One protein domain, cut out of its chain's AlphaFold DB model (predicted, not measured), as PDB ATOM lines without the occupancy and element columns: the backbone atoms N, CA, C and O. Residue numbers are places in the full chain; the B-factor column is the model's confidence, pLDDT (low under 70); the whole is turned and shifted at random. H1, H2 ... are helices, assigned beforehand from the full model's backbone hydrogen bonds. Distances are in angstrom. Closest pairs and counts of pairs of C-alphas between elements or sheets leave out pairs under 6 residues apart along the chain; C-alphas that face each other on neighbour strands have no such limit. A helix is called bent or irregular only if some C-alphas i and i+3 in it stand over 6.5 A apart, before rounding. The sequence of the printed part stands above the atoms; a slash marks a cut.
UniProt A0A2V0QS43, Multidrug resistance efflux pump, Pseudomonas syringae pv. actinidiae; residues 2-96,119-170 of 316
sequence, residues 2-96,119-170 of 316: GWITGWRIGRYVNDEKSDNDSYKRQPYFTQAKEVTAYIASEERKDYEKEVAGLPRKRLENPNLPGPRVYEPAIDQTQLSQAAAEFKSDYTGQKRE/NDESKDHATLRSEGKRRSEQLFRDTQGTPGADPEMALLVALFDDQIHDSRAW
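AT A GLANCE: This is residues 2 to 96 and 119 to 170 of the 316 residues of the protein "Multidrug resistance efflux pump" of Pseudomonas syringae pv. actinidiae (UniProt A0A2V0QS43). A small cluster of crossed helices has one long arm, in which H4 runs away from the cluster and residues 61 to 74, with no named element, run back to it. In the cluster H6 crosses H1, H5 meets H1 at Tyr 12, and H7 meets the last residues of H6; residues 119 to 124 of H6 stick out. The printed part has 147 residues with eight named helices, H1 to H8 in order, and no named strand: the class is all helix. The whole is loose, with a radius of gyration of the C-alphas of 20.1 A, and elongated, spanning 60 by 38 by 30 A, the arm making the length.

IN THESE COORDINATES: H1, residues 2 to 12, begins at C-alpha 2 (-30.821, -18.509, -40.584) and is 14.8 A long. H2, residues 22 to 25, and H3, residues 27 to 30, have four residues each. H4, residues 37 to 60, is the longest at 34.9 A and ends at C-alpha 60 (-47.543, 25.962, -19.828). It has a kink of 42 degrees near residue 54 and is irregular: C-alphas 52 and 55 are 7.1 A apart. H5, residues 75 to 91, is 23.9 A long, H6, residues 119 to 139, 29.8 A, and H7, residues 151 to 162, 16.2 A. H8, residues 167 to 170, ends at C-alpha 170 (-45.961, -6.182, -32.412).

HOW THE PARTS SIT: H1 is the hub, touching H2, H5, H6 and H7. H1 and H6 touch, about perpendicular but only just at 71 degrees; their closest C-alphas, of Gly 6 and Ser 136, are 4.0 A apart. H5 touches H1 with residues 83 to 87 alone, the closest C-alphas being Tyr 12 and Ala 83 at 4.8 A. H7 and H1 only just touch, with 3 pairs of C-alphas within 8 A, the closest being Trp 7 and Val 157 at 6.8 A. H6 and H7 touch at a steep tilt of 59 degrees, opposite ways, with C-alphas 139 and 153 closest at 5.5 A. H2 touches H1 at Arg 11 and Tyr 23, closest C-alphas 4.9 A apart. H5 touches H3, with C-alphas 29 and 76 closest at 6.1 A, and H8, with C-alphas 78 and 169 closest at 5.0 A. H4 touches no helix. Every O i to N i+4 pair is within hydrogen-bond range in H1, H5, H6 and H7, and 17 of 20 in H4; H2, H3 and H8 are too short for such a pair.

THE WHOLE: The two C-alphas farthest apart, of Leu 59 and Ala 149, are 62.2 A apart. Residues 97 to 118 are not printed, and C-alphas 96 and 119 are 23.9 A apart across the cut. The links H4 to H5 and H6 to H7 are long. The model's pLDDT is under 70 in residues 93 to 96 and 119 to 121; the mean of the printed part is 88.9.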
ATOM      1  N   GLY A   2     -30.689 -17.048 -40.762       93.88
ATOM      2  CA  GLY A   2     -30.821 -18.509 -40.584       93.88
ATOM      3  C   GLY A   2     -30.950 -19.007 -39.131       93.88
ATOM      4  O   GLY A   2     -31.785 -19.862 -38.870       93.88
ATOM      5  N   TRP A   3     -30.202 -18.442 -38.173       96.25
ATOM      6  CA  TRP A   3     -30.295 -18.823 -36.752       96.25
ATOM      7  C   TRP A   3     -31.661 -18.538 -36.120       96.25
ATOM      8  O   TRP A   3     -32.274 -19.454 -35.584       96.25
ATOM      9  N   ILE A   4     -32.170 -17.304 -36.234       95.81
ATOM     10  CA  ILE A   4     -33.501 -16.962 -35.708       95.81
ATOM     11  C   ILE A   4     -34.603 -17.724 -36.455       95.81
ATOM     12  O   ILE A   4     -35.580 -18.136 -35.844       95.81
ATOM     13  N   THR A   5     -34.445 -17.979 -37.760       95.62
ATOM     14  CA  THR A   5     -35.382 -18.831 -38.505       95.62
ATOM     15  C   THR A   5     -35.366 -20.266 -37.974       95.62
ATOM     16  O   THR A   5     -36.429 -20.850 -37.807       95.62
ATOM     17  N   GLY A   6     -34.193 -20.819 -37.652       96.31
ATOM     18  CA  GLY A   6     -34.077 -22.134 -37.017       96.31
ATOM     19  C   GLY A   6     -34.708 -22.185 -35.629       96.31
ATOM     20  O   GLY A   6     -35.454 -23.115 -35.342       96.31
ATOM     21  N   TRP A   7     -34.492 -21.153 -34.806       97.25
ATOM     22  CA  TRP A   7     -35.175 -21.008 -33.518       97.25
ATOM     23  C   TRP A   7     -36.700 -20.988 -33.685       97.25
ATOM     24  O   TRP A   7     -37.400 -21.764 -33.040       97.25
ATOM     25  N   ARG A   8     -37.218 -20.184 -34.627       95.69
ATOM     26  CA  ARG A   8     -38.656 -20.124 -34.935       95.69
ATOM     27  C   ARG A   8     -39.200 -21.458 -35.435       95.69
ATOM     28  O   ARG A   8     -40.312 -21.802 -35.077       95.69
ATOM     29  N   ILE A   9     -38.448 -22.235 -36.214       95.19
ATOM     30  CA  ILE A   9     -38.892 -23.579 -36.626       95.19
ATOM     31  C   ILE A   9     -39.060 -24.483 -35.397       95.19
ATOM     32  O   ILE A   9     -40.122 -25.076 -35.232       95.19
ATOM     33  N   GLY A  10     -38.077 -24.534 -34.493       95.06
ATOM     34  CA  GLY A  10     -38.172 -25.363 -33.285       95.06
ATOM     35  C   GLY A  10     -39.148 -24.856 -32.213       95.06
ATOM     36  O   GLY A  10     -39.592 -25.641 -31.372       95.06
ATOM     37  N   ARG A  11     -39.518 -23.568 -32.239       95.62
ATOM     38  CA  ARG A  11     -40.503 -22.974 -31.319       95.62
ATOM     39  C   ARG A  11     -41.925 -22.905 -31.867       95.62
ATOM     40  O   ARG A  11     -42.861 -23.154 -31.112       95.62
ATOM     41  N   TYR A  12     -42.092 -22.545 -33.138       93.81
ATOM     42  CA  TYR A  12     -43.379 -22.224 -33.769       93.81
ATOM     43  C   TYR A  12     -43.876 -23.287 -34.754       93.81
ATOM     44  O   TYR A  12     -45.026 -23.204 -35.171       93.81
ATOM     45  N   VAL A  13     -43.030 -24.237 -35.178       91.38
ATOM     46  CA  VAL A  13     -43.386 -25.245 -36.202       91.38
ATOM     47  C   VAL A  13     -42.921 -26.653 -35.827       91.38
ATOM     48  O   VAL A  13     -42.753 -27.524 -36.679       91.38
ATOM     49  N   ASN A  14     -42.674 -26.898 -34.547       87.56
ATOM     50  CA  ASN A  14     -42.189 -28.188 -34.070       87.56
ATOM     51  C   ASN A  14     -43.292 -29.254 -34.006       87.56
ATOM     52  O   ASN A  14     -42.972 -30.439 -33.924       87.56
ATOM     53  N   ASP A  15     -44.567 -28.859 -34.081       85.31
ATOM     54  CA  ASP A  15     -45.686 -29.772 -34.288       85.31
ATOM     55  C   ASP A  15     -46.437 -29.414 -35.574       85.31
ATOM     56  O   ASP A  15     -47.421 -28.685 -35.571       85.31
ATOM     57  N   GLU A  16     -45.997 -29.940 -36.716       74.31
ATOM     58  CA  GLU A  16     -46.615 -29.627 -38.012       74.31
ATOM     59  C   GLU A  16     -48.090 -30.066 -38.129       74.31
ATOM     60  O   GLU A  16     -48.808 -29.556 -38.989       74.31
ATOM     61  N   LYS A  17     -48.546 -31.016 -37.298       73.50
ATOM     62  CA  LYS A  17     -49.861 -31.669 -37.435       73.50
ATOM     63  C   LYS A  17     -50.897 -31.178 -36.433       73.50
ATOM     64  O   LYS A  17     -52.083 -31.435 -36.633       73.50
ATOM     65  N   SER A  18     -50.474 -30.510 -35.365       77.62
ATOM     66  CA  SER A  18     -51.363 -29.987 -34.333       77.62
ATOM     67  C   SER A  18     -51.003 -28.550 -33.955       77.62
ATOM     68  O   SER A  18     -50.016 -27.991 -34.421       77.62
ATOM     69  N   ASP A  19     -51.822 -27.925 -33.118       81.31
ATOM     70  CA  ASP A  19     -51.583 -26.582 -32.588       81.31
ATOM     71  C   ASP A  19     -50.877 -26.637 -31.212       81.31
ATOM     72  O   ASP A  19     -51.183 -25.877 -30.297       81.31
ATOM     73  N   ASN A  20     -49.957 -27.589 -31.016       87.50
ATOM     74  CA  ASN A  20     -49.240 -27.808 -29.750       87.50
ATOM     75  C   ASN A  20     -47.734 -27.485 -29.839       87.50
ATOM     76  O   ASN A  20     -46.893 -28.113 -29.179       87.50
ATOM     77  N   ASP A  21     -47.393 -26.487 -30.657       93.56
ATOM     78  CA  ASP A  21     -46.027 -25.987 -30.813       93.56
ATOM     79  C   ASP A  21     -45.417 -25.552 -29.462       93.56
ATOM     80  O   ASP A  21     -46.110 -25.179 -28.510       93.56
ATOM     81  N   SER A  22     -44.090 -25.643 -29.345       94.31
ATOM     82  CA  SER A  22     -43.394 -25.581 -28.056       94.31
ATOM     83  C   SER A  22     -43.402 -24.201 -27.421       94.31
ATOM     84  O   SER A  22     -43.313 -24.121 -26.191       94.31
ATOM     85  N   TYR A  23     -43.564 -23.135 -28.216       94.50
ATOM     86  CA  TYR A  23     -43.647 -21.762 -27.716       94.50
ATOM     87  C   TYR A  23     -44.729 -21.591 -26.645       94.50
ATOM     88  O   TYR A  23     -44.509 -20.873 -25.676       94.50
ATOM     89  N   LYS A  24     -45.851 -22.321 -26.753       94.62
ATOM     90  CA  LYS A  24     -46.983 -22.241 -25.813       94.62
ATOM     91  C   LYS A  24     -46.624 -22.635 -24.382       94.62
ATOM     92  O   LYS A  24     -47.354 -22.314 -23.450       94.62
ATOM     93  N   ARG A  25     -45.515 -23.359 -24.207       93.06
ATOM     94  CA  ARG A  25     -45.016 -23.836 -22.910       93.06
ATOM     95  C   ARG A  25     -43.820 -23.033 -22.403       93.06
ATOM     96  O   ARG A  25     -43.321 -23.333 -21.324       93.06
ATOM     97  N   GLN A  26     -43.337 -22.052 -23.165       94.31
ATOM     98  CA  GLN A  26     -42.158 -21.284 -22.775       94.31
ATOM     99  C   GLN A  26     -42.522 -20.142 -21.816       94.31
ATOM    100  O   GLN A  26     -43.628 -19.588 -21.904       94.31
ATOM    101  N   PRO A  27     -41.610 -19.748 -20.908       94.31
ATOM    102  CA  PRO A  27     -41.832 -18.632 -19.988       94.31
ATOM    103  C   PRO A  27     -42.195 -17.326 -20.699       94.31
ATOM    104  O   PRO A  27     -43.153 -16.675 -20.292       94.31
ATOM    105  N   TYR A  28     -41.520 -17.002 -21.810       92.38
ATOM    106  CA  TYR A  28     -41.781 -15.778 -22.580       92.38
ATOM    107  C   TYR A  28     -43.207 -15.687 -23.135       92.38
ATOM    108  O   TYR A  28     -43.652 -14.600 -23.477       92.38
ATOM    109  N   PHE A  29     -43.921 -16.811 -23.253       94.19
ATOM    110  CA  PHE A  29     -45.313 -16.841 -23.691       94.19
ATOM    111  C   PHE A  29     -46.270 -16.932 -22.503       94.19
ATOM    112  O   PHE A  29     -47.207 -16.149 -22.387       94.19
ATOM    113  N   THR A  30     -46.021 -17.869 -21.585       94.94
ATOM    114  CA  THR A  30     -46.916 -18.133 -20.445       94.94
ATOM    115  C   THR A  30     -46.953 -16.992 -19.428       94.94
ATOM    116  O   THR A  30     -47.938 -16.848 -18.710       94.94
ATOM    117  N   GLN A  31     -45.901 -16.173 -19.378       94.44
ATOM    118  CA  GLN A  31     -45.792 -15.003 -18.503       94.44
ATOM    119  C   GLN A  31     -45.997 -13.681 -19.260       94.44
ATOM    120  O   GLN A  31     -45.853 -12.613 -18.667       94.44
ATOM    121  N   ALA A  32     -46.322 -13.734 -20.558       91.75
ATOM    122  CA  ALA A  32     -46.538 -12.540 -21.369       91.75
ATOM    123  C   ALA A  32     -47.805 -11.794 -20.924       91.75
ATOM    124  O   ALA A  32     -48.782 -12.420 -20.491       91.75
ATOM    125  N   LYS A  33     -47.795 -10.459 -21.025       91.88
ATOM    126  CA  LYS A  33     -48.909  -9.624 -20.571       91.88
ATOM    127  C   LYS A  33     -50.055  -9.715 -21.577       91.88
ATOM    128  O   LYS A  33     -49.863  -9.494 -22.764       91.88
ATOM    129  N   GLU A  34     -51.255 -10.000 -21.082       92.88
ATOM    130  CA  GLU A  34     -52.470 -10.037 -21.896       92.88
ATOM    131  C   GLU A  34     -53.581  -9.272 -21.170       92.88
ATOM    132  O   GLU A  34     -54.129  -9.729 -20.163       92.88
ATOM    133  N   VAL A  35     -53.889  -8.071 -21.651       92.38
ATOM    134  CA  VAL A  35     -55.014  -7.282 -21.143       92.38
ATOM    135  C   VAL A  35     -56.318  -7.742 -21.783       92.38
ATOM    136  O   VAL A  35     -56.371  -8.126 -22.948       92.38
ATOM    137  N   THR A  36     -57.415  -7.672 -21.029       92.00
ATOM    138  CA  THR A  36     -58.739  -7.951 -21.596       92.00
ATOM    139  C   THR A  36     -59.191  -6.809 -22.503       92.00
ATOM    140  O   THR A  36     -58.779  -5.663 -22.325       92.00
ATOM    141  N   ALA A  37     -60.124  -7.088 -23.418       86.94
ATOM    142  CA  ALA A  37     -60.734  -6.055 -24.261       86.94
ATOM    143  C   ALA A  37     -61.345  -4.900 -23.440       86.94
ATOM    144  O   ALA A  37     -61.315  -3.749 -23.867       86.94
ATOM    145  N   TYR A  38     -61.862  -5.198 -22.243       90.44
ATOM    146  CA  TYR A  38     -62.369  -4.181 -21.325       90.44
ATOM    147  C   TYR A  38     -61.250  -3.269 -20.814       90.44
ATOM    148  O   TYR A  38     -61.355  -2.053 -20.963       90.44
ATOM    149  N   ILE A  39     -60.158  -3.841 -20.288       91.88
ATOM    150  CA  ILE A  39     -59.003  -3.065 -19.809       91.88
ATOM    151  C   ILE A  39     -58.413  -2.236 -20.952       91.88
ATOM    152  O   ILE A  39     -58.235  -1.034 -20.794       91.88
ATOM    153  N   ALA A  40     -58.225  -2.843 -22.127       88.94
ATOM    154  CA  ALA A  40     -57.722  -2.145 -23.304       88.94
ATOM    155  C   ALA A  40     -58.614  -0.960 -23.718       88.94
ATOM    156  O   ALA A  40     -58.116   0.054 -24.206       88.94
ATOM    157  N   SER A  41     -59.935  -1.074 -23.533       89.06
ATOM    158  CA  SER A  41     -60.877   0.007 -23.834       89.06
ATOM    159  C   SER A  41     -60.810   1.156 -22.825       89.06
ATOM    160  O   SER A  41     -60.939   2.315 -23.215       89.06
ATOM    161  N   GLU A  42     -60.585   0.854 -21.546       93.25
ATOM    162  CA  GLU A  42     -60.439   1.870 -20.502       93.25
ATOM    163  C   GLU A  42     -59.097   2.600 -20.639       93.25
ATOM    164  O   GLU A  42     -59.080   3.829 -20.688       93.25
ATOM    165  N   GLU A  43     -57.996   1.867 -20.834       91.62
ATOM    166  CA  GLU A  43     -56.670   2.452 -21.082       91.62
ATOM    167  C   GLU A  43     -56.681   3.366 -22.324       91.62
ATOM    168  O   GLU A  43     -56.128   4.468 -22.300       91.62
ATOM    169  N   ARG A  44     -57.394   2.968 -23.389       89.81
ATOM    170  CA  ARG A  44     -57.570   3.798 -24.589       89.81
ATOM    171  C   ARG A  44     -58.329   5.094 -24.303       89.81
ATOM    172  O   ARG A  44     -57.917   6.152 -24.773       89.81
ATOM    173  N   LYS A  45     -59.420   5.037 -23.530       92.25
ATOM    174  CA  LYS A  45     -60.173   6.244 -23.139       92.25
ATOM    175  C   LYS A  45     -59.306   7.200 -22.329       92.25
ATOM    176  O   LYS A  45     -59.409   8.414 -22.499       92.25
ATOM    177  N   ASP A  46     -58.474   6.677 -21.439       91.75
ATOM    178  CA  ASP A  46     -57.592   7.504 -20.619       91.75
ATOM    179  C   ASP A  46     -56.481   8.152 -21.449       91.75
ATOM    180  O   ASP A  46     -56.224   9.349 -21.294       91.75
ATOM    181  N   TYR A  47     -55.922   7.421 -22.414       91.81
ATOM    182  CA  TYR A  47     -55.020   7.987 -23.414       91.81
ATOM    183  C   TYR A  47     -55.684   9.103 -24.238       91.81
ATOM    184  O   TYR A  47     -55.117  10.183 -24.400       91.81
ATOM    185  N   GLU A  48     -56.913   8.896 -24.721       91.94
ATOM    186  CA  GLU A  48     -57.650   9.906 -25.494       91.94
ATOM    187  C   GLU A  48     -57.897  11.188 -24.678       91.94
ATOM    188  O   GLU A  48     -57.718  12.299 -25.192       91.94
ATOM    189  N   LYS A  49     -58.225  11.058 -23.385       91.38
ATOM    190  CA  LYS A  49     -58.330  12.203 -22.461       91.38
ATOM    191  C   LYS A  49     -56.989  12.915 -22.285       91.38
ATOM    192  O   LYS A  49     -56.950  14.146 -22.265       91.38
ATOM    193  N   GLU A  50     -55.893  12.167 -22.150       89.31
ATOM    194  CA  GLU A  50     -54.556  12.746 -22.023       89.31
ATOM    195  C   GLU A  50     -54.190  13.563 -23.266       89.31
ATOM    196  O   GLU A  50     -53.776  14.720 -23.137       89.31
ATOM    197  N   VAL A  51     -54.403  12.989 -24.454       90.00
ATOM    198  CA  VAL A  51     -54.153  13.636 -25.748       90.00
ATOM    199  C   VAL A  51     -54.977  14.913 -25.890       90.00
ATOM    200  O   VAL A  51     -54.430  15.957 -26.258       90.00
ATOM    201  N   ALA A  52     -56.265  14.870 -25.539       90.69
ATOM    202  CA  ALA A  52     -57.144  16.037 -25.577       90.69
ATOM    203  C   ALA A  52     -56.675  17.170 -24.642       90.69
ATOM    204  O   ALA A  52     -56.888  18.347 -24.935       90.69
ATOM    205  N   GLY A  53     -55.998  16.837 -23.538       88.88
ATOM    206  CA  GLY A  53     -55.429  17.803 -22.596       88.88
ATOM    207  C   GLY A  53     -54.086  18.416 -23.019       88.88
ATOM    208  O   GLY A  53     -53.675  19.430 -22.443       88.88
ATOM    209  N   LEU A  54     -53.390  17.848 -24.013       88.62
ATOM    210  CA  LEU A  54     -52.052  18.299 -24.426       88.62
ATOM    211  C   LEU A  54     -51.973  19.754 -24.885       88.62
ATOM    212  O   LEU A  54     -50.994  20.402 -24.513       88.62
ATOM    213  N   PRO A  55     -52.929  20.304 -25.666       89.94
ATOM    214  CA  PRO A  55     -52.840  21.692 -26.104       89.94
ATOM    215  C   PRO A  55     -52.716  22.650 -24.918       89.94
ATOM    216  O   PRO A  55     -51.873  23.540 -24.942       89.94
ATOM    217  N   ARG A  56     -53.475  22.409 -23.839       89.56
ATOM    218  CA  ARG A  56     -53.407  23.228 -22.622       89.56
ATOM    219  C   ARG A  56     -52.071  23.060 -21.902       89.56
ATOM    220  O   ARG A  56     -51.450  24.054 -21.548       89.56
ATOM    221  N   LYS A  57     -51.588  21.822 -21.753       88.44
ATOM    222  CA  LYS A  57     -50.280  21.545 -21.135       88.44
ATOM    223  C   LYS A  57     -49.115  22.164 -21.922       88.44
ATOM    224  O   LYS A  57     -48.125  22.571 -21.326       88.44
ATOM    225  N   ARG A  58     -49.233  22.278 -23.251       90.94
ATOM    226  CA  ARG A  58     -48.226  22.925 -24.111       90.94
ATOM    227  C   ARG A  58     -48.207  24.448 -24.011       90.94
ATOM    228  O   ARG A  58     -47.183  25.040 -24.327       90.94
ATOM    229  N   LEU A  59     -49.291  25.080 -23.558       91.12
ATOM    230  CA  LEU A  59     -49.268  26.512 -23.232       91.12
ATOM    231  C   LEU A  59     -48.376  26.787 -22.013       91.12
ATOM    232  O   LEU A  59     -47.690  27.800 -21.976       91.12
ATOM    233  N   GLU A  60     -48.367  25.872 -21.042       91.88
ATOM    234  CA  GLU A  60     -47.543  25.962 -19.828       91.88
ATOM    235  C   GLU A  60     -46.109  25.456 -20.065       91.88
ATOM    236  O   GLU A  60     -45.155  26.002 -19.519       91.88
ATOM    237  N   ASN A  61     -45.945  24.435 -20.912       90.75
ATOM    238  CA  ASN A  61     -44.648  23.901 -21.315       90.75
ATOM    239  C   ASN A  61     -44.611  23.604 -22.829       90.75
ATOM    240  O   ASN A  61     -44.941  22.488 -23.246       90.75
ATOM    241  N   PRO A  62     -44.160  24.563 -23.659       89.31
ATOM    242  CA  PRO A  62     -44.106  24.408 -25.115       89.31
ATOM    243  C   PRO A  62     -43.258  23.227 -25.604       89.31
ATOM    244  O   PRO A  62     -43.504  22.706 -26.689       89.31
ATOM    245  N   ASN A  63     -42.296  22.773 -24.796       91.19
ATOM    246  CA  ASN A  63     -41.396  21.669 -25.132       91.19
ATOM    247  C   ASN A  63     -41.929  20.296 -24.693       91.19
ATOM    248  O   ASN A  63     -41.194  19.310 -24.753       91.19
ATOM    249  N   LEU A  64     -43.181  20.205 -24.228       89.06
ATOM    250  CA  LEU A  64     -43.756  18.941 -23.784       89.06
ATOM    251  C   LEU A  64     -43.849  17.944 -24.960       89.06
ATOM    252  O   LEU A  64     -44.566  18.219 -25.938       89.06
ATOM    253  N   PRO A  65     -43.174  16.778 -24.873       85.75
ATOM    254  CA  PRO A  65     -43.285  15.752 -25.897       85.75
ATOM    255  C   PRO A  65     -44.733  15.262 -26.001       85.75
ATOM    256  O   PRO A  65     -45.511  15.331 -25.049       85.75
ATOM    257  N   GLY A  66     -45.114  14.782 -27.184       83.44
ATOM    258  CA  GLY A  66     -46.381  14.065 -27.322       83.44
ATOM    259  C   GLY A  66     -46.382  12.795 -26.461       83.44
ATOM    260  O   GLY A  66     -45.312  12.222 -26.229       83.44
ATOM    261  N   PRO A  67     -47.555  12.342 -25.991       85.31
ATOM    262  CA  PRO A  67     -47.674  11.053 -25.343       85.31
ATOM    263  C   PRO A  67     -47.315   9.971 -26.361       85.31
ATOM    264  O   PRO A  67     -47.431  10.161 -27.577       85.31
ATOM    265  N   ARG A  68     -46.838   8.838 -25.854       84.81
ATOM    266  CA  ARG A  68     -46.575   7.673 -26.699       84.81
ATOM    267  C   ARG A  68     -47.891   7.213 -27.306       84.81
ATOM    268  O   ARG A  68     -48.910   7.267 -26.627       84.81
ATOM    269  N   VAL A  69     -47.855   6.756 -28.554       84.38
ATOM    270  CA  VAL A  69     -49.023   6.119 -29.165       84.38
ATOM    271  C   VAL A  69     -49.449   4.967 -28.262       84.38
ATOM    272  O   VAL A  69     -48.610   4.164 -27.852       84.38
ATOM    273  N   TYR A  70     -50.726   4.955 -27.897       86.00
ATOM    274  CA  TYR A  70     -51.280   3.880 -27.095       86.00
ATOM    275  C   TYR A  70     -51.308   2.587 -27.904       86.00
ATOM    276  O   TYR A  70     -51.740   2.587 -29.054       86.00
ATOM    277  N   GLU A  71     -50.872   1.504 -27.274       83.69
ATOM    278  CA  GLU A  71     -50.937   0.159 -27.820       83.69
ATOM    279  C   GLU A  71     -51.271  -0.813 -26.683       83.69
ATOM    280  O   GLU A  71     -50.603  -0.778 -25.640       83.69
ATOM    281  N   PRO A  72     -52.317  -1.644 -26.832       86.50
ATOM    282  CA  PRO A  72     -52.717  -2.573 -25.786       86.50
ATOM    283  C   PRO A  72     -51.659  -3.664 -25.588       86.50
ATOM    284  O   PRO A  72     -51.097  -4.192 -26.545       86.50
ATOM    285  N   ALA A  73     -51.426  -4.050 -24.334       90.00
ATOM    286  CA  ALA A  73     -50.510  -5.142 -24.003       90.00
ATOM    287  C   ALA A  73     -51.204  -6.506 -24.151       90.00
ATOM    288  O   ALA A  73     -51.719  -7.058 -23.177       90.00
ATOM    289  N   ILE A  74     -51.267  -6.991 -25.389       89.69
ATOM    290  CA  ILE A  74     -51.881  -8.261 -25.815       89.69
ATOM    291  C   ILE A  74     -50.812  -9.216 -26.374       89.69
ATOM    292  O   ILE A  74     -50.909  -9.730 -27.494       89.69
ATOM    293  N   ASP A  75     -49.739  -9.394 -25.604       90.12
ATOM    294  CA  ASP A  75     -48.512 -10.060 -26.034       90.12
ATOM    295  C   ASP A  75     -48.757 -11.537 -26.389       90.12
ATOM    296  O   ASP A  75     -48.169 -12.049 -27.344       90.12
ATOM    297  N   GLN A  76     -49.653 -12.239 -25.677       91.62
ATOM    298  CA  GLN A  76     -49.967 -13.643 -25.977       91.62
ATOM    299  C   GLN A  76     -50.711 -13.755 -27.304       91.62
ATOM    300  O   GLN A  76     -50.394 -14.624 -28.124       91.62
ATOM    301  N   THR A  77     -51.671 -12.860 -27.548       88.75
ATOM    302  CA  THR A  77     -52.394 -12.796 -28.822       88.75
ATOM    303  C   THR A  77     -51.434 -12.494 -29.977       88.75
ATOM    304  O   THR A  77     -51.441 -13.200 -30.991       88.75
ATOM    305  N   GLN A  78     -50.559 -11.500 -29.815       87.75
ATOM    306  CA  GLN A  78     -49.573 -11.106 -30.823       87.75
ATOM    307  C   GLN A  78     -48.572 -12.231 -31.134       87.75
ATOM    308  O   GLN A  78     -48.357 -12.565 -32.305       87.75
ATOM    309  N   LEU A  79     -48.002 -12.868 -30.104       90.50
ATOM    310  CA  LEU A  79     -47.064 -13.986 -30.255       90.50
ATOM    311  C   LEU A  79     -47.724 -15.225 -30.876       90.50
ATOM    312  O   LEU A  79     -47.122 -15.874 -31.732       90.50
ATOM    313  N   SER A  80     -48.971 -15.534 -30.510       90.06
ATOM    314  CA  SER A  80     -49.704 -16.674 -31.085       90.06
ATOM    315  C   SER A  80     -49.961 -16.481 -32.577       90.06
ATOM    316  O   SER A  80     -49.723 -17.383 -33.381       90.06
ATOM    317  N   GLN A  81     -50.380 -15.277 -32.977       86.50
ATOM    318  CA  GLN A  81     -50.552 -14.933 -34.390       86.50
ATOM    319  C   GLN A  81     -49.205 -14.938 -35.136       86.50
ATOM    320  O   GLN A  81     -49.140 -15.272 -36.317       86.50
ATOM    321  N   ALA A  82     -48.097 -14.602 -34.465       86.62
ATOM    322  CA  ALA A  82     -46.726 -14.692 -34.997       86.62
ATOM    323  C   ALA A  82     -46.297 -16.107 -35.294       86.62
ATOM    324  O   ALA A  82     -45.851 -16.379 -36.413       86.62
ATOM    325  N   ALA A  83     -46.507 -17.000 -34.340       90.38
ATOM    326  CA  ALA A  83     -46.250 -18.407 -34.540       90.38
ATOM    327  C   ALA A  83     -47.108 -18.976 -35.681       90.38
ATOM    328  O   ALA A  83     -46.567 -19.611 -36.586       90.38
ATOM    329  N   ALA A  84     -48.413 -18.678 -35.700       86.88
ATOM    330  CA  ALA A  84     -49.333 -19.158 -36.733       86.88
ATOM    331  C   ALA A  84     -48.949 -18.675 -38.144       86.88
ATOM    332  O   ALA A  84     -48.904 -19.472 -39.083       86.88
ATOM    333  N   GLU A  85     -48.602 -17.394 -38.301       82.00
ATOM    334  CA  GLU A  85     -48.113 -16.855 -39.576       82.00
ATOM    335  C   GLU A  85     -46.808 -17.507 -40.014       82.00
ATOM    336  O   GLU A  85     -46.684 -17.929 -41.163       82.00
ATOM    337  N   PHE A  86     -45.831 -17.602 -39.108       88.75
ATOM    338  CA  PHE A  86     -44.554 -18.232 -39.415       88.75
ATOM    339  C   PHE A  86     -44.755 -19.679 -39.875       88.75
ATOM    340  O   PHE A  86     -44.154 -20.102 -40.863       88.75
ATOM    341  N   LYS A  87     -45.631 -20.422 -39.193       88.38
ATOM    342  CA  LYS A  87     -45.981 -21.803 -39.524       88.38
ATOM    343  C   LYS A  87     -46.676 -21.915 -40.874       88.38
ATOM    344  O   LYS A  87     -46.300 -22.777 -41.666       88.38
ATOM    345  N   SER A  88     -47.634 -21.043 -41.176       83.88
ATOM    346  CA  SER A  88     -48.297 -20.980 -42.487       83.88
ATOM    347  C   SER A  88     -47.290 -20.685 -43.604       83.88
ATOM    348  O   SER A  88     -47.226 -21.435 -44.581       83.88
ATOM    349  N   ASP A  89     -46.426 -19.683 -43.419       82.88
ATOM    350  CA  ASP A  89     -45.385 -19.309 -44.382       82.88
ATOM    351  C   ASP A  89     -44.350 -20.426 -44.582       82.88
ATOM    352  O   ASP A  89     -43.896 -20.673 -45.702       82.88
ATOM    353  N   TYR A  90     -43.976 -21.122 -43.506       87.31
ATOM    354  CA  TYR A  90     -43.036 -22.236 -43.556       87.31
ATOM    355  C   TYR A  90     -43.661 -23.486 -44.179       87.31
ATOM    356  O   TYR A  90     -43.007 -24.171 -44.954       87.31
ATOM    357  N   THR A  91     -44.915 -23.820 -43.894       83.94
ATOM    358  CA  THR A  91     -45.563 -25.034 -44.428       83.94
ATOM    359  C   THR A  91     -46.149 -24.838 -45.827       83.94
ATOM    360  O   THR A  91     -46.447 -25.820 -46.503       83.94
ATOM    361  N   GLY A  92     -46.273 -23.591 -46.295       74.00
ATOM    362  CA  GLY A  92     -46.922 -23.265 -47.566       74.00
ATOM    363  C   GLY A  92     -48.450 -23.375 -47.510       74.00
ATOM    364  O   GLY A  92     -49.102 -23.431 -48.553       74.00
ATOM    365  N   GLN A  93     -49.032 -23.427 -46.308       66.19
ATOM    366  CA  GLN A  93     -50.480 -23.394 -46.114       66.19
ATOM    367  C   GLN A  93     -51.001 -21.972 -46.351       66.19
ATOM    368  O   GLN A  93     -50.334 -20.999 -46.001       66.19
ATOM    369  N   LYS A  94     -52.195 -21.832 -46.947       56.19
ATOM    370  CA  LYS A  94     -52.811 -20.515 -47.173       56.19
ATOM    371  C   LYS A  94     -53.063 -19.825 -45.833       56.19
ATOM    372  O   LYS A  94     -53.663 -20.422 -44.946       56.19
ATOM    373  N   ARG A  95     -52.636 -18.564 -45.723       60.06
ATOM    374  CA  ARG A  95     -52.873 -17.729 -44.541       60.06
ATOM    375  C   ARG A  95     -54.378 -17.568 -44.314       60.06
ATOM    376  O   ARG A  95     -55.094 -17.177 -45.239       60.06
ATOM    377  N   GLU A  96     -54.850 -17.808 -43.094       49.12
ATOM    378  CA  GLU A  96     -56.172 -17.336 -42.681       49.12
ATOM    379  C   GLU A  96     -56.085 -15.828 -42.448       49.12
ATOM    380  O   GLU A  96     -55.577 -15.353 -41.436       49.12
ATOM    381  N   ASN A 119     -39.207 -12.688 -57.858       63.88
ATOM    382  CA  ASN A 119     -38.152 -13.687 -58.017       63.88
ATOM    383  C   ASN A 119     -37.209 -13.716 -56.811       63.88
ATOM    384  O   ASN A 119     -36.741 -14.787 -56.422       63.88
ATOM    385  N   ASP A 120     -36.934 -12.558 -56.216       67.06
ATOM    386  CA  ASP A 120     -36.042 -12.458 -55.063       67.06
ATOM    387  C   ASP A 120     -36.752 -12.897 -53.785       67.06
ATOM    388  O   ASP A 120     -36.150 -13.566 -52.954       67.06
ATOM    389  N   GLU A 121     -38.058 -12.648 -53.682       69.69
ATOM    390  CA  GLU A 121     -38.909 -13.182 -52.617       69.69
ATOM    391  C   GLU A 121     -38.924 -14.711 -52.579       69.69
ATOM    392  O   GLU A 121     -38.729 -15.317 -51.524       69.69
ATOM    393  N   SER A 122     -39.102 -15.349 -53.738       75.12
ATOM    394  CA  SER A 122     -39.119 -16.813 -53.837       75.12
ATOM    395  C   SER A 122     -37.756 -17.422 -53.488       75.12
ATOM    396  O   SER A 122     -37.677 -18.440 -52.796       75.12
ATOM    397  N   LYS A 123     -36.665 -16.782 -53.929       81.31
ATOM    398  CA  LYS A 123     -35.293 -17.200 -53.602       81.31
ATOM    399  C   LYS A 123     -34.973 -17.009 -52.124       81.31
ATOM    400  O   LYS A 123     -34.384 -17.902 -51.510       81.31
ATOM    401  N   ASP A 124     -35.351 -15.868 -51.553       84.25
ATOM    402  CA  ASP A 124     -35.182 -15.573 -50.134       84.25
ATOM    403  C   ASP A 124     -35.916 -16.599 -49.284       84.25
ATOM    404  O   ASP A 124     -35.326 -17.149 -48.353       84.25
ATOM    405  N   HIS A 125     -37.165 -16.911 -49.643       85.56
ATOM    406  CA  HIS A 125     -37.955 -17.916 -48.947       85.56
ATOM    407  C   HIS A 125     -37.273 -19.276 -48.978       85.56
ATOM    408  O   HIS A 125     -36.997 -19.841 -47.918       85.56
ATOM    409  N   ALA A 126     -36.908 -19.762 -50.168       87.62
ATOM    410  CA  ALA A 126     -36.240 -21.049 -50.326       87.62
ATOM    411  C   ALA A 126     -34.930 -21.123 -49.523       87.62
ATOM    412  O   ALA A 126     -34.669 -22.119 -48.846       87.62
ATOM    413  N   THR A 127     -34.139 -20.048 -49.549       90.88
ATOM    414  CA  THR A 127     -32.856 -19.958 -48.838       90.88
ATOM    415  C   THR A 127     -33.046 -19.920 -47.325       90.88
ATOM    416  O   THR A 127     -32.387 -20.648 -46.590       90.88
ATOM    417  N   LEU A 128     -33.956 -19.081 -46.827       92.06
ATOM    418  CA  LEU A 128     -34.218 -18.961 -45.394       92.06
ATOM    419  C   LEU A 128     -34.869 -20.222 -44.836       92.06
ATOM    420  O   LEU A 128     -34.570 -20.606 -43.707       92.06
ATOM    421  N   ARG A 129     -35.709 -20.892 -45.626       92.12
ATOM    422  CA  ARG A 129     -36.288 -22.187 -45.277       92.12
ATOM    423  C   ARG A 129     -35.211 -23.255 -45.129       92.12
ATOM    424  O   ARG A 129     -35.191 -23.938 -44.107       92.12
ATOM    425  N   SER A 130     -34.334 -23.408 -46.122       94.81
ATOM    426  CA  SER A 130     -33.294 -24.443 -46.097       94.81
ATOM    427  C   SER A 130     -32.277 -24.197 -44.979       94.81
ATOM    428  O   SER A 130     -32.012 -25.097 -44.179       94.81
ATOM    429  N   GLU A 131     -31.780 -22.964 -44.850       96.12
ATOM    430  CA  GLU A 131     -30.852 -22.583 -43.786       96.12
ATOM    431  C   GLU A 131     -31.504 -22.675 -42.407       96.12
ATOM    432  O   GLU A 131     -30.902 -23.207 -41.478       96.12
ATOM    433  N   GLY A 132     -32.743 -22.201 -42.273       96.06
ATOM    434  CA  GLY A 132     -33.510 -22.291 -41.036       96.06
ATOM    435  C   GLY A 132     -33.670 -23.734 -40.577       96.06
ATOM    436  O   GLY A 132     -33.369 -24.035 -39.426       96.06
ATOM    437  N   LYS A 133     -34.062 -24.644 -41.478       95.12
ATOM    438  CA  LYS A 133     -34.204 -26.068 -41.152       95.12
ATOM    439  C   LYS A 133     -32.890 -26.647 -40.624       95.12
ATOM    440  O   LYS A 133     -32.870 -27.236 -39.546       95.12
ATOM    441  N   ARG A 134     -31.783 -26.387 -41.324       96.38
ATOM    442  CA  ARG A 134     -30.446 -26.826 -40.905       96.38
ATOM    443  C   ARG A 134     -30.060 -26.278 -39.529       96.38
ATOM    444  O   ARG A 134     -29.455 -26.990 -38.738       96.38
ATOM    445  N   ARG A 135     -30.387 -25.017 -39.225       96.81
ATOM    446  CA  ARG A 135     -30.134 -24.431 -37.896       96.81
ATOM    447  C   ARG A 135     -31.059 -24.998 -36.824       96.81
ATOM    448  O   ARG A 135     -30.607 -25.198 -35.708       96.81
ATOM    449  N   SER A 136     -32.311 -25.306 -37.150       95.94
ATOM    450  CA  SER A 136     -33.241 -25.947 -36.214       95.94
ATOM    451  C   SER A 136     -32.724 -27.311 -35.757       95.94
ATOM    452  O   SER A 136     -32.762 -27.601 -34.568       95.94
ATOM    453  N   GLU A 137     -32.190 -28.114 -36.680       94.44
ATOM    454  CA  GLU A 137     -31.584 -29.423 -36.381       94.44
ATOM    455  C   GLU A 137     -30.313 -29.307 -35.511       94.44
ATOM    456  O   GLU A 137     -29.933 -30.263 -34.845       94.44
ATOM    457  N   GLN A 138     -29.661 -28.136 -35.491       95.31
ATOM    458  CA  GLN A 138     -28.529 -27.841 -34.599       95.31
ATOM    459  C   GLN A 138     -28.984 -27.363 -33.214       95.31
ATOM    460  O   GLN A 138     -28.348 -27.676 -32.212       95.31
ATOM    461  N   LEU A 139     -30.068 -26.586 -33.160       96.75
ATOM    462  CA  LEU A 139     -30.562 -25.959 -31.934       96.75
ATOM    463  C   LEU A 139     -31.386 -26.918 -31.069       96.75
ATOM    464  O   LEU A 139     -31.313 -26.840 -29.844       96.75
ATOM    465  N   PHE A 140     -32.159 -27.815 -31.686       96.25
ATOM    466  CA  PHE A 140     -33.135 -28.655 -30.993       96.25
ATOM    467  C   PHE A 140     -32.923 -30.137 -31.280       96.25
ATOM    468  O   PHE A 140     -32.595 -30.532 -32.397       96.25
ATOM    469  N   ARG A 141     -33.161 -30.970 -30.265       93.44
ATOM    470  CA  ARG A 141     -32.998 -32.433 -30.361       93.44
ATOM    471  C   ARG A 141     -34.294 -33.196 -30.626       93.44
ATOM    472  O   ARG A 141     -34.247 -34.383 -30.931       93.44
ATOM    473  N   ASP A 142     -35.443 -32.550 -30.454       89.69
ATOM    474  CA  ASP A 142     -36.752 -33.188 -30.549       89.69
ATOM    475  C   ASP A 142     -37.841 -32.227 -31.045       89.69
ATOM    476  O   ASP A 142     -37.657 -31.015 -31.160       89.69
ATOM    477  N   THR A 143     -39.015 -32.794 -31.317       83.50
ATOM    478  CA  THR A 143     -40.223 -32.066 -31.723       83.50
ATOM    479  C   THR A 143     -40.931 -31.382 -30.554       83.50
ATOM    480  O   THR A 143     -41.993 -30.802 -30.741       83.50
ATOM    481  N   GLN A 144     -40.379 -31.424 -29.338       86.44
ATOM    482  CA  GLN A 144     -40.903 -30.695 -28.180       86.44
ATOM    483  C   GLN A 144     -40.202 -29.349 -27.976       86.44
ATOM    484  O   GLN A 144     -40.560 -28.620 -27.050       86.44
ATOM    485  N   GLY A 145     -39.254 -29.000 -28.854       89.38
ATOM    486  CA  GLY A 145     -38.470 -27.775 -28.756       89.38
ATOM    487  C   GLY A 145     -37.433 -27.842 -27.638       89.38
ATOM    488  O   GLY A 145     -37.069 -26.807 -27.080       89.38
ATOM    489  N   THR A 146     -36.972 -29.039 -27.265       93.75
ATOM    490  CA  THR A 146     -35.906 -29.158 -26.270       93.75
ATOM    491  C   THR A 146     -34.563 -28.786 -26.900       93.75
ATOM    492  O   THR A 146     -34.234 -29.331 -27.962       93.75
ATOM    493  N   PRO A 147     -33.764 -27.908 -26.263       95.00
ATOM    494  CA  PRO A 147     -32.422 -27.600 -26.736       95.00
ATOM    495  C   PRO A 147     -31.549 -28.851 -26.900       95.00
ATOM    496  O   PRO A 147     -31.728 -29.860 -26.205       95.00
ATOM    497  N   GLY A 148     -30.604 -28.784 -27.835       91.88
ATOM    498  CA  GLY A 148     -29.589 -29.812 -28.046       91.88
ATOM    499  C   GLY A 148     -28.699 -30.052 -26.819       91.88
ATOM    500  O   GLY A 148     -28.709 -29.296 -25.852       91.88
ATOM    501  N   ALA A 149     -27.909 -31.128 -26.860       91.31
ATOM    502  CA  ALA A 149     -26.952 -31.446 -25.793       91.31
ATOM    503  C   ALA A 149     -25.694 -30.554 -25.812       91.31
ATOM    504  O   ALA A 149     -24.939 -30.558 -24.845       91.31
ATOM    505  N   ASP A 150     -25.465 -29.820 -26.904       95.44
ATOM    506  CA  ASP A 150     -24.379 -28.850 -27.030       95.44
ATOM    507  C   ASP A 150     -24.663 -27.619 -26.142       95.44
ATOM    508  O   ASP A 150     -25.648 -26.911 -26.387       95.44
ATOM    509  N   PRO A 151     -23.820 -27.338 -25.125       94.62
ATOM    510  CA  PRO A 151     -24.014 -26.203 -24.227       94.62
ATOM    511  C   PRO A 151     -24.041 -24.846 -24.938       94.62
ATOM    512  O   PRO A 151     -24.796 -23.966 -24.525       94.62
ATOM    513  N   GLU A 152     -23.260 -24.656 -26.007       95.81
ATOM    514  CA  GLU A 152     -23.228 -23.381 -26.735       95.81
ATOM    515  C   GLU A 152     -24.534 -23.153 -27.499       95.81
ATOM    516  O   GLU A 152     -25.101 -22.057 -27.469       95.81
ATOM    517  N   MET A 153     -25.066 -24.203 -28.130       95.69
ATOM    518  CA  MET A 153     -26.358 -24.130 -28.816       95.69
ATOM    519  C   MET A 153     -27.508 -23.936 -27.828       95.69
ATOM    520  O   MET A 153     -28.434 -23.181 -28.118       95.69
ATOM    521  N   ALA A 154     -27.444 -24.553 -26.645       95.44
ATOM    522  CA  ALA A 154     -28.438 -24.344 -25.597       95.44
ATOM    523  C   ALA A 154     -28.455 -22.888 -25.096       95.44
ATOM    524  O   ALA A 154     -29.531 -22.308 -24.940       95.44
ATOM    525  N   LEU A 155     -27.283 -22.265 -24.924       97.12
ATOM    526  CA  LEU A 155     -27.180 -20.836 -24.602       97.12
ATOM    527  C   LEU A 155     -27.739 -19.954 -25.722       97.12
ATOM    528  O   LEU A 155     -28.385 -18.946 -25.443       97.12
ATOM    529  N   LEU A 156     -27.533 -20.333 -26.985       97.12
ATOM    530  CA  LEU A 156     -28.109 -19.611 -28.116       97.12
ATOM    531  C   LEU A 156     -29.644 -19.715 -28.146       97.12
ATOM    532  O   LEU A 156     -30.307 -18.726 -28.454       97.12
ATOM    533  N   VAL A 157     -30.223 -20.869 -27.793       97.19
ATOM    534  CA  VAL A 157     -31.683 -21.000 -27.632       97.19
ATOM    535  C   VAL A 157     -32.187 -20.096 -26.505       97.19
ATOM    536  O   VAL A 157     -33.128 -19.343 -26.735       97.19
ATOM    537  N   ALA A 158     -31.524 -20.093 -25.345       96.50
ATOM    538  CA  ALA A 158     -31.888 -19.224 -24.223       96.50
ATOM    539  C   ALA A 158     -31.785 -17.730 -24.580       96.50
ATOM    540  O   ALA A 158     -32.660 -16.943 -24.235       96.50
ATOM    541  N   LEU A 159     -30.764 -17.329 -25.350       97.44
ATOM    542  CA  LEU A 159     -30.654 -15.963 -25.864       97.44
ATOM    543  C   LEU A 159     -31.896 -15.571 -26.678       97.44
ATOM    544  O   LEU A 159     -32.420 -14.469 -26.512       97.44
ATOM    545  N   PHE A 160     -32.358 -16.452 -27.565       97.12
ATOM    546  CA  PHE A 160     -33.550 -16.183 -28.363       97.12
ATOM    547  C   PHE A 160     -34.837 -16.198 -27.536       97.12
ATOM    548  O   PHE A 160     -35.677 -15.336 -27.763       97.12
ATOM    549  N   ASP A 161     -34.971 -17.126 -26.589       96.12
ATOM    550  CA  ASP A 161     -36.147 -17.228 -25.721       96.12
ATOM    551  C   ASP A 161     -36.286 -16.008 -24.795       96.12
ATOM    552  O   ASP A 161     -37.389 -15.497 -24.619       96.12
ATOM    553  N   ASP A 162     -35.175 -15.531 -24.226       94.88
ATOM    554  CA  ASP A 162     -35.221 -14.594 -23.100       94.88
ATOM    555  C   ASP A 162     -34.856 -13.150 -23.473       94.88
ATOM    556  O   ASP A 162     -35.178 -12.227 -22.725       94.88
ATOM    557  N   GLN A 163     -34.145 -12.926 -24.585       95.19
ATOM    558  CA  GLN A 163     -33.565 -11.606 -24.895       95.19
ATOM    559  C   GLN A 163     -34.011 -11.035 -26.246       95.19
ATOM    560  O   GLN A 163     -34.067  -9.812 -26.422       95.19
ATOM    561  N   ILE A 164     -34.323 -11.888 -27.227       93.81
ATOM    562  CA  ILE A 164     -34.652 -11.440 -28.583       93.81
ATOM    563  C   ILE A 164     -36.160 -11.285 -28.746       93.81
ATOM    564  O   ILE A 164     -36.913 -12.249 -28.791       93.81
ATOM    565  N   HIS A 165     -36.592 -10.040 -28.920       89.19
ATOM    566  CA  HIS A 165     -37.999  -9.713 -29.119       89.19
ATOM    567  C   HIS A 165     -38.432  -9.970 -30.568       89.19
ATOM    568  O   HIS A 165     -37.697  -9.670 -31.517       89.19
ATOM    569  N   ASP A 166     -39.663 -10.452 -30.754       86.88
ATOM    570  CA  ASP A 166     -40.274 -10.556 -32.077       86.88
ATOM    571  C   ASP A 166     -41.029  -9.271 -32.426       86.88
ATOM    572  O   ASP A 166     -42.243  -9.163 -32.263       86.88
ATOM    573  N   SER A 167     -40.308  -8.280 -32.956       81.94
ATOM    574  CA  SER A 167     -40.911  -7.005 -33.357       81.94
ATOM    575  C   SER A 167     -42.010  -7.158 -34.414       81.94
ATOM    576  O   SER A 167     -42.800  -6.240 -34.579       81.94
ATOM    577  N   ARG A 168     -42.080  -8.282 -35.145       77.19
ATOM    578  CA  ARG A 168     -43.130  -8.528 -36.146       77.19
ATOM    579  C   ARG A 168     -44.457  -8.942 -35.508       77.19
ATOM    580  O   ARG A 168     -45.500  -8.678 -36.097       77.19
ATOM    581  N   ALA A 169     -44.422  -9.567 -34.331       72.88
ATOM    582  CA  ALA A 169     -45.629  -9.840 -33.554       72.88
ATOM    583  C   ALA A 169     -46.333  -8.528 -33.155       72.88
ATOM    584  O   ALA A 169     -47.558  -8.456 -33.168       72.88
ATOM    585  N   TRP A 170     -45.531  -7.494 -32.887       70.62
ATOM    586  CA  TRP A 170     -45.961  -6.182 -32.412       70.62
ATOM    587  C   TRP A 170     -46.245  -5.174 -33.545       70.62
ATOM    588  O   TRP A 170     -47.202  -4.411 -33.494       70.62
TER     589      TRP A 170